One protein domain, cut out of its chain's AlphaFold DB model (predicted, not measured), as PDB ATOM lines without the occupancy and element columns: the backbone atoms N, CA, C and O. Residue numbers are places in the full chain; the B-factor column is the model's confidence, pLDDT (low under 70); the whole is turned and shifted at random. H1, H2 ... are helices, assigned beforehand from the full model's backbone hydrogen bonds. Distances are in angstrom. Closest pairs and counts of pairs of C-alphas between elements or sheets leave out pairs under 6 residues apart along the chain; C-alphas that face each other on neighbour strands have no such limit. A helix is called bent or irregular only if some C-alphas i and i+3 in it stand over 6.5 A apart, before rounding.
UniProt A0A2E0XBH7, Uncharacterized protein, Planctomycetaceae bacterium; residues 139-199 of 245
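This is residues 139 to 199 of the 245 residues of an uncharacterized protein of Planctomycetaceae bacterium (UniProt A0A2E0XBH7). One long helix, H1, meets H3 near its own beginning, roughly as the stem of a T meets its bar, and the short helix H2 folds back beside H1 to make a helical hairpin with it. Residues 191 to 199, of which 191 to 194 belong to H3, stick out from this body. The printed part has 61 residues with three named helices, in the order H1, H2, H3, and no named strand; the class is all helix. The whole is loose, with a radius of gyration of the C-alphas of 13.6 A, and elongated, spanning 38 by 24 by 18 A.

H1, residues 141 to 159, begins at C-alpha 141 (-45.272, 2.509, 13.470) and is 26.5 A long from first to last C-alpha. H2, residues 171 to 177, begins at C-alpha 171 (-41.479, 21.070, 12.836) and is 9.9 A long. H3, residues 179 to 194, is 19.9 A long and ends at C-alpha 194 (-37.900, -4.710, 8.699). H3 is irregular, but only just: C-alphas 181 and 184 are 6.6 A apart.

H1 touches H2 with residues 147 to 154 alone; the closest C-alphas, of His 151 and Gly 172, are 4.5 A apart. This hairpin has a shallow tilt of 31 degrees, opposite ways. H1 touches H3 with residues 142 to 143 alone; the closest C-alphas, of Gly 142 and Ile 186, are 6.1 A apart. Their steep tilt of 67 degrees, opposite ways, is only just short of about perpendicular. H2 and H3 meet only through their link. In H1 and H2 every O i to N i+4 pair is within hydrogen-bond range; in H3 it is 10 of 12.

The C-alphas of Asn 165 and Ala 195, the two farthest apart, are 39.1 A apart. The printed part has no cut. The link from H1 to H2, 11 residues, is long, and that from H2 to H3 is tight. Mean pLDDT of the printed part is 79.7; residues 139 to 140 and 193 to 199 are under 70.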
ATOM      1  N   MET A 139     -51.348   0.666  12.995       54.22
ATOM      2  CA  MET A 139     -50.746   1.990  12.986       54.22
ATOM      3  C   MET A 139     -49.415   1.868  12.258       54.22
ATOM      4  O   MET A 139     -48.627   0.989  12.604       54.22
ATOM      5  N   ASN A 140     -49.161   2.733  11.281       68.19
ATOM      6  CA  ASN A 140     -47.854   2.817  10.652       68.19
ATOM      7  C   ASN A 140     -46.832   3.247  11.721       68.19
ATOM      8  O   ASN A 140     -46.726   4.419  12.079       68.19
ATOM      9  N   PHE A 141     -46.154   2.272  12.329       72.00
ATOM     10  CA  PHE A 141     -45.272   2.509  13.470       72.00
ATOM     11  C   PHE A 141     -44.149   3.477  13.101       72.00
ATOM     12  O   PHE A 141     -43.830   4.378  13.874       72.00
ATOM     13  N   GLY A 142     -43.604   3.344  11.889       76.44
ATOM     14  CA  GLY A 142     -42.597   4.260  11.372       76.44
ATOM     15  C   GLY A 142     -43.121   5.691  11.278       76.44
ATOM     16  O   GLY A 142     -42.407   6.628  11.634       76.44
ATOM     17  N   ALA A 143     -44.390   5.863  10.903       80.38
ATOM     18  CA  ALA A 143     -45.020   7.171  10.869       80.38
ATOM     19  C   ALA A 143     -45.111   7.824  12.259       80.38
ATOM     20  O   ALA A 143     -44.748   8.988  12.440       80.38
ATOM     21  N   VAL A 144     -45.536   7.053  13.262       82.75
ATOM     22  CA  VAL A 144     -45.629   7.512  14.656       82.75
ATOM     23  C   VAL A 144     -44.248   7.869  15.209       82.75
ATOM     24  O   VAL A 144     -44.087   8.909  15.850       82.75
ATOM     25  N   VAL A 145     -43.239   7.039  14.932       85.12
ATOM     26  CA  VAL A 145     -41.858   7.273  15.371       85.12
ATOM     27  C   VAL A 145     -41.267   8.517  14.713       85.12
ATOM     28  O   VAL A 145     -40.616   9.301  15.404       85.12
ATOM     29  N   LEU A 146     -41.511   8.747  13.419       88.38
ATOM     30  CA  LEU A 146     -41.026   9.945  12.729       88.38
ATOM     31  C   LEU A 146     -41.614  11.212  13.354       88.38
ATOM     32  O   LEU A 146     -40.866  12.111  13.739       88.38
ATOM     33  N   VAL A 147     -42.939  11.267  13.504       88.31
ATOM     34  CA  VAL A 147     -43.622  12.432  14.083       88.31
ATOM     35  C   VAL A 147     -43.144  12.680  15.517       88.31
ATOM     36  O   VAL A 147     -42.836  13.819  15.865       88.31
ATOM     37  N   ALA A 148     -42.999  11.634  16.336       87.06
ATOM     38  CA  ALA A 148     -42.468  11.755  17.694       87.06
ATOM     39  C   ALA A 148     -41.016  12.266  17.715       87.06
ATOM     40  O   ALA A 148     -40.667  13.112  18.537       87.06
ATOM     41  N   SER A 149     -40.184  11.801  16.782       88.50
ATOM     42  CA  SER A 149     -38.784  12.227  16.666       88.50
ATOM     43  C   SER A 149     -38.670  13.697  16.266       88.50
ATOM     44  O   SER A 149     -37.843  14.414  16.822       88.50
ATOM     45  N   MET A 150     -39.526  14.170  15.357       90.31
ATOM     46  CA  MET A 150     -39.554  15.575  14.935       90.31
ATOM     47  C   MET A 150     -40.035  16.512  16.054       90.31
ATOM     48  O   MET A 150     -39.440  17.568  16.257       90.31
ATOM     49  N   HIS A 151     -41.027  16.102  16.853       88.06
ATOM     50  CA  HIS A 151     -41.431  16.834  18.066       88.06
ATOM     51  C   HIS A 151     -40.345  16.811  19.158       88.06
ATOM     52  O   HIS A 151     -40.147  17.792  19.882       88.06
ATOM     53  N   GLY A 152     -39.623  15.694  19.283       86.81
ATOM     54  CA  GLY A 152     -38.471  15.575  20.173       86.81
ATOM     55  C   GLY A 152     -37.346  16.529  19.773       86.81
ATOM     56  O   GLY A 152     -36.832  17.251  20.622       86.81
ATOM     57  N   LEU A 153     -37.021  16.591  18.479       88.75
ATOM     58  CA  LEU A 153     -36.060  17.542  17.913       88.75
ATOM     59  C   LEU A 153     -36.468  18.990  18.181       88.75
ATOM     60  O   LEU A 153     -35.652  19.763  18.671       88.75
ATOM     61  N   GLU A 154     -37.734  19.335  17.950       88.06
ATOM     62  CA  GLU A 154     -38.268  20.664  18.269       88.06
ATOM     63  C   GLU A 154     -38.064  21.022  19.751       88.06
ATOM     64  O   GLU A 154     -37.592  22.112  20.070       88.06
ATOM     65  N   THR A 155     -38.345  20.085  20.659       85.00
ATOM     66  CA  THR A 155     -38.180  20.288  22.107       85.00
ATOM     67  C   THR A 155     -36.707  20.431  22.498       85.00
ATOM     68  O   THR A 155     -36.352  21.321  23.266       85.00
ATOM     69  N   ILE A 156     -35.820  19.595  21.949       85.69
ATOM     70  CA  ILE A 156     -34.380  19.645  22.243       85.69
ATOM     71  C   ILE A 156     -33.776  20.958  21.740       85.69
ATOM     72  O   ILE A 156     -33.027  21.610  22.469       85.69
ATOM     73  N   THR A 157     -34.115  21.364  20.517       83.94
ATOM     74  CA  THR A 157     -33.586  22.592  19.922       83.94
ATOM     75  C   THR A 157     -34.141  23.844  20.594       83.94
ATOM     76  O   THR A 157     -33.411  24.821  20.730       83.94
ATOM     77  N   ARG A 158     -35.392  23.831  21.067       80.56
ATOM     78  CA  ARG A 158     -35.962  24.965  21.805       80.56
ATOM     79  C   ARG A 158     -35.422  25.074  23.232       80.56
ATOM     80  O   ARG A 158     -35.066  26.170  23.654       80.56
ATOM     81  N   ASP A 159     -35.374  23.960  23.962       76.44
ATOM     82  CA  ASP A 159     -35.244  23.988  25.423       76.44
ATOM     83  C   ASP A 159     -33.823  23.656  25.924       76.44
ATOM     84  O   ASP A 159     -33.496  23.987  27.063       76.44
ATOM     85  N   PHE A 160     -32.963  23.024  25.110       75.19
ATOM     86  CA  PHE A 160     -31.681  22.483  25.594       75.19
ATOM     87  C   PHE A 160     -30.454  22.833  24.745       75.19
ATOM     88  O   PHE A 160     -29.403  23.127  25.313       75.19
ATOM     89  N   TYR A 161     -30.529  22.765  23.410       72.19
ATOM     90  CA  TYR A 161     -29.330  22.891  22.573       72.19
ATOM     91  C   TYR A 161     -29.619  23.397  21.153       72.19
ATOM     92  O   TYR A 161     -30.157  22.668  20.320       72.19
ATOM     93  N   ASN A 162     -29.192  24.632  20.855       81.00
ATOM     94  CA  ASN A 162     -29.341  25.260  19.536       81.00
ATOM     95  C   ASN A 162     -28.029  25.887  19.025       81.00
ATOM     96  O   ASN A 162     -27.864  27.108  19.054       81.00
ATOM     97  N   PRO A 163     -27.075  25.075  18.542       78.44
ATOM     98  CA  PRO A 163     -25.775  25.569  18.085       78.44
ATOM     99  C   PRO A 163     -25.848  26.349  16.762       78.44
ATOM    100  O   PRO A 163     -24.926  27.090  16.440       78.44
ATOM    101  N   LEU A 164     -26.928  26.182  15.990       81.88
ATOM    102  CA  LEU A 164     -27.107  26.780  14.660       81.88
ATOM    103  C   LEU A 164     -28.133  27.927  14.647       81.88
ATOM    104  O   LEU A 164     -28.462  28.438  13.581       81.88
ATOM    105  N   ASN A 165     -28.643  28.319  15.821       81.19
ATOM    106  CA  ASN A 165     -29.699  29.320  16.000       81.19
ATOM    107  C   ASN A 165     -30.915  29.106  15.070       81.19
ATOM    108  O   ASN A 165     -31.464  30.047  14.495       81.19
ATOM    109  N   LEU A 166     -31.316  27.844  14.890       83.19
ATOM    110  CA  LEU A 166     -32.440  27.453  14.041       83.19
ATOM    111  C   LEU A 166     -33.760  27.620  14.791       83.19
ATOM    112  O   LEU A 166     -33.858  27.282  15.971       83.19
ATOM    113  N   ASN A 167     -34.794  28.088  14.093       84.19
ATOM    114  CA  ASN A 167     -36.153  28.122  14.621       84.19
ATOM    115  C   ASN A 167     -36.948  26.943  14.044       84.19
ATOM    116  O   ASN A 167     -37.443  27.011  12.923       84.19
ATOM    117  N   LEU A 168     -37.026  25.854  14.810       85.12
ATOM    118  CA  LEU A 168     -37.723  24.618  14.432       85.12
ATOM    119  C   LEU A 168     -39.132  24.531  15.044       85.12
ATOM    120  O   LEU A 168     -39.676  23.440  15.196       85.12
ATOM    121  N   THR A 169     -39.718  25.672  15.421       85.31
ATOM    122  CA  THR A 169     -41.061  25.716  16.012       85.31
ATOM    123  C   THR A 169     -42.087  25.185  15.014       85.31
ATOM    124  O   THR A 169     -42.182  25.677  13.891       85.31
ATOM    125  N   GLY A 170     -42.873  24.192  15.424       86.44
ATOM    126  CA  GLY A 170     -43.877  23.550  14.582       86.44
ATOM    127  C   GLY A 170     -43.328  22.526  13.588       86.44
ATOM    128  O   GLY A 170     -44.092  22.082  12.732       86.44
ATOM    129  N   LEU A 171     -42.058  22.112  13.692       89.06
ATOM    130  CA  LEU A 171     -41.479  21.070  12.836       89.06
ATOM    131  C   LEU A 171     -42.312  19.783  12.890       89.06
ATOM    132  O   LEU A 171     -42.654  19.226  11.849       89.06
ATOM    133  N   GLY A 172     -42.707  19.354  14.092       87.06
ATOM    134  CA  GLY A 172     -43.542  18.167  14.266       87.06
ATOM    135  C   GLY A 172     -44.909  18.280  13.579       87.06
ATOM    136  O   GLY A 172     -45.355  17.334  12.928       87.06
ATOM    137  N   ASN A 173     -45.537  19.459  13.653       88.75
ATOM    138  CA  ASN A 173     -46.829  19.735  13.020       88.75
ATOM    139  C   ASN A 173     -46.724  19.739  11.491       88.75
ATOM    140  O   ASN A 173     -47.575  19.167  10.815       88.75
ATOM    141  N   VAL A 174     -45.669  20.345  10.942       89.31
ATOM    142  CA  VAL A 174     -45.419  20.367   9.494       89.31
ATOM    143  C   VAL A 174     -45.135  18.957   8.980       89.31
ATOM    144  O   VAL A 174     -45.670  18.566   7.945       89.31
ATOM    145  N   THR A 175     -44.356  18.151   9.705       88.88
ATOM    146  CA  THR A 175     -44.142  16.744   9.339       88.88
ATOM    147  C   THR A 175     -45.447  15.950   9.368       88.88
ATOM    148  O   THR A 175     -45.714  15.190   8.442       88.88
ATOM    149  N   GLN A 176     -46.294  16.155  10.381       88.19
ATOM    150  CA  GLN A 176     -47.591  15.483  10.471       88.19
ATOM    151  C   GLN A 176     -48.550  15.897   9.341       88.19
ATOM    152  O   GLN A 176     -49.307  15.067   8.844       88.19
ATOM    153  N   GLN A 177     -48.517  17.159   8.911       88.25
ATOM    154  CA  GLN A 177     -49.331  17.645   7.791       88.25
ATOM    155  C   GLN A 177     -48.870  17.078   6.442       88.25
ATOM    156  O   GLN A 177     -49.703  16.771   5.596       88.25
ATOM    157  N   ASN A 178     -47.564  16.879   6.265       90.25
ATOM    158  CA  ASN A 178     -46.978  16.334   5.037       90.25
ATOM    159  C   ASN A 178     -46.803  14.807   5.087       90.25
ATOM    160  O   ASN A 178     -46.025  14.230   4.328       90.25
ATOM    161  N   MET A 179     -47.522  14.124   5.984       85.81
ATOM    162  CA  MET A 179     -47.264  12.713   6.249       85.81
ATOM    163  C   MET A 179     -47.518  11.806   5.047       85.81
ATOM    164  O   MET A 179     -46.820  10.811   4.884       85.81
ATOM    165  N   ALA A 180     -48.441  12.189   4.165       84.75
ATOM    166  CA  ALA A 180     -48.746  11.454   2.939       84.75
ATOM    167  C   ALA A 180     -47.533  11.298   1.998       84.75
ATOM    168  O   ALA A 180     -47.480  10.346   1.224       84.75
ATOM    169  N   GLU A 181     -46.556  12.207   2.066       88.19
ATOM    170  CA  GLU A 181     -45.328  12.138   1.263       88.19
ATOM    171  C   GLU A 181     -44.263  11.254   1.919       88.19
ATOM    172  O   GLU A 181     -43.514  10.552   1.235       88.19
ATOM    173  N   PHE A 182     -44.209  11.248   3.252       86.06
ATOM    174  CA  PHE A 182     -43.228  10.475   4.011       86.06
ATOM    175  C   PHE A 182     -43.648   9.022   4.220       86.06
ATOM    176  O   PHE A 182     -42.793   8.140   4.236       86.06
ATOM    177  N   GLU A 183     -44.945   8.755   4.351       83.50
ATOM    178  CA  GLU A 183     -45.501   7.423   4.584       83.50
ATOM    179  C   GLU A 183     -45.007   6.359   3.583       83.50
ATOM    180  O   GLU A 183     -44.472   5.348   4.038       83.50
ATOM    181  N   PRO A 184     -45.055   6.568   2.249       83.12
ATOM    182  CA  PRO A 184     -44.552   5.573   1.299       83.12
ATOM    183  C   PRO A 184     -43.036   5.339   1.407       83.12
ATOM    184  O   PRO A 184     -42.576   4.215   1.205       83.12
ATOM    185  N   ILE A 185     -42.254   6.370   1.751       85.75
ATOM    186  CA  ILE A 185     -40.793   6.275   1.920       85.75
ATOM    187  C   ILE A 185     -40.456   5.483   3.188       85.75
ATOM    188  O   ILE A 185     -39.561   4.637   3.190       85.75
ATOM    189  N   ILE A 186     -41.180   5.752   4.274       82.94
ATOM    190  CA  ILE A 186     -41.026   5.045   5.545       82.94
ATOM    191  C   ILE A 186     -41.451   3.591   5.395       82.94
ATOM    192  O   ILE A 186     -40.750   2.715   5.892       82.94
ATOM    193  N   ASP A 187     -42.542   3.317   4.685       79.00
ATOM    194  CA  ASP A 187     -42.985   1.954   4.404       79.00
ATOM    195  C   ASP A 187     -41.938   1.189   3.597       79.00
ATOM    196  O   ASP A 187     -41.615   0.051   3.934       79.00
ATOM    197  N   GLU A 188     -41.347   1.805   2.571       80.56
ATOM    198  CA  GLU A 188     -40.244   1.195   1.827       80.56
ATOM    199  C   GLU A 188     -39.036   0.923   2.736       80.56
ATOM    200  O   GLU A 188     -38.464  -0.170   2.700       80.56
ATOM    201  N   LEU A 189     -38.681   1.876   3.602       78.19
ATOM    202  CA  LEU A 189     -37.599   1.723   4.573       78.19
ATOM    203  C   LEU A 189     -37.888   0.576   5.554       78.19
ATOM    204  O   LEU A 189     -37.027  -0.269   5.805       78.19
ATOM    205  N   MET A 190     -39.113   0.506   6.068       72.50
ATOM    206  CA  MET A 190     -39.563  -0.549   6.965       72.50
ATOM    207  C   MET A 190     -39.650  -1.899   6.263       72.50
ATOM    208  O   MET A 190     -39.356  -2.903   6.889       72.50
ATOM    209  N   ILE A 191     -39.981  -1.975   4.978       70.81
ATOM    210  CA  ILE A 191     -39.973  -3.242   4.233       70.81
ATOM    211  C   ILE A 191     -38.534  -3.693   3.962       70.81
ATOM    212  O   ILE A 191     -38.201  -4.862   4.159       70.81
ATOM    213  N   LYS A 192     -37.656  -2.771   3.550       76.31
ATOM    214  CA  LYS A 192     -36.258  -3.065   3.210       76.31
ATOM    215  C   LYS A 192     -35.437  -3.497   4.423       76.31
ATOM    216  O   LYS A 192     -34.613  -4.401   4.311       76.31
ATOM    217  N   TYR A 193     -35.658  -2.858   5.569       68.12
ATOM    218  CA  TYR A 193     -34.907  -3.128   6.795       68.12
ATOM    219  C   TYR A 193     -35.704  -3.923   7.842       68.12
ATOM    220  O   TYR A 193     -35.106  -4.483   8.757       68.12
ATOM    221  N   GLY A 194     -37.027  -4.051   7.713       55.88
ATOM    222  CA  GLY A 194     -37.900  -4.710   8.699       55.88
ATOM    223  C   GLY A 194     -37.738  -6.219   8.798       55.88
ATOM    224  O   GLY A 194     -37.959  -6.765   9.872       55.88
ATOM    225  N   ALA A 195     -37.252  -6.891   7.750       50.59
ATOM    226  CA  ALA A 195     -36.839  -8.294   7.859       50.59
ATOM    227  C   ALA A 195     -35.626  -8.479   8.799       50.59
ATOM    228  O   ALA A 195     -35.460  -9.546   9.384       50.59
ATOM    229  N   SER A 196     -34.812  -7.432   8.983       49.34
ATOM    230  CA  SER A 196     -33.650  -7.421   9.884       49.34
ATOM    231  C   SER A 196     -33.926  -6.727  11.226       49.34
ATOM    232  O   SER A 196     -33.184  -6.933  12.181       49.34
ATOM    233  N   TYR A 197     -34.993  -5.926  11.329       52.50
ATOM    234  CA  TYR A 197     -35.392  -5.197  12.538       52.50
ATOM    235  C   TYR A 197     -36.469  -5.949  13.333       52.50
ATOM    236  O   TYR A 197     -37.523  -5.408  13.663       52.50
ATOM    237  N   TYR A 198     -36.192  -7.189  13.744       58.69
ATOM    238  CA  TYR A 198     -36.827  -7.664  14.973       58.69
ATOM    239  C   TYR A 198     -36.170  -6.880  16.109       58.69
ATOM    240  O   TYR A 198     -35.056  -7.207  16.514       58.69
ATOM    241  N   THR A 199     -36.792  -5.778  16.553       62.81
ATOM    242  CA  THR A 199     -36.232  -4.919  17.607       62.81
ATOM    243  C   THR A 199     -35.780  -5.806  18.757       62.81
ATOM    244  O   THR A 199     -36.572  -6.606  19.273       62.81
TER     245      THR A 199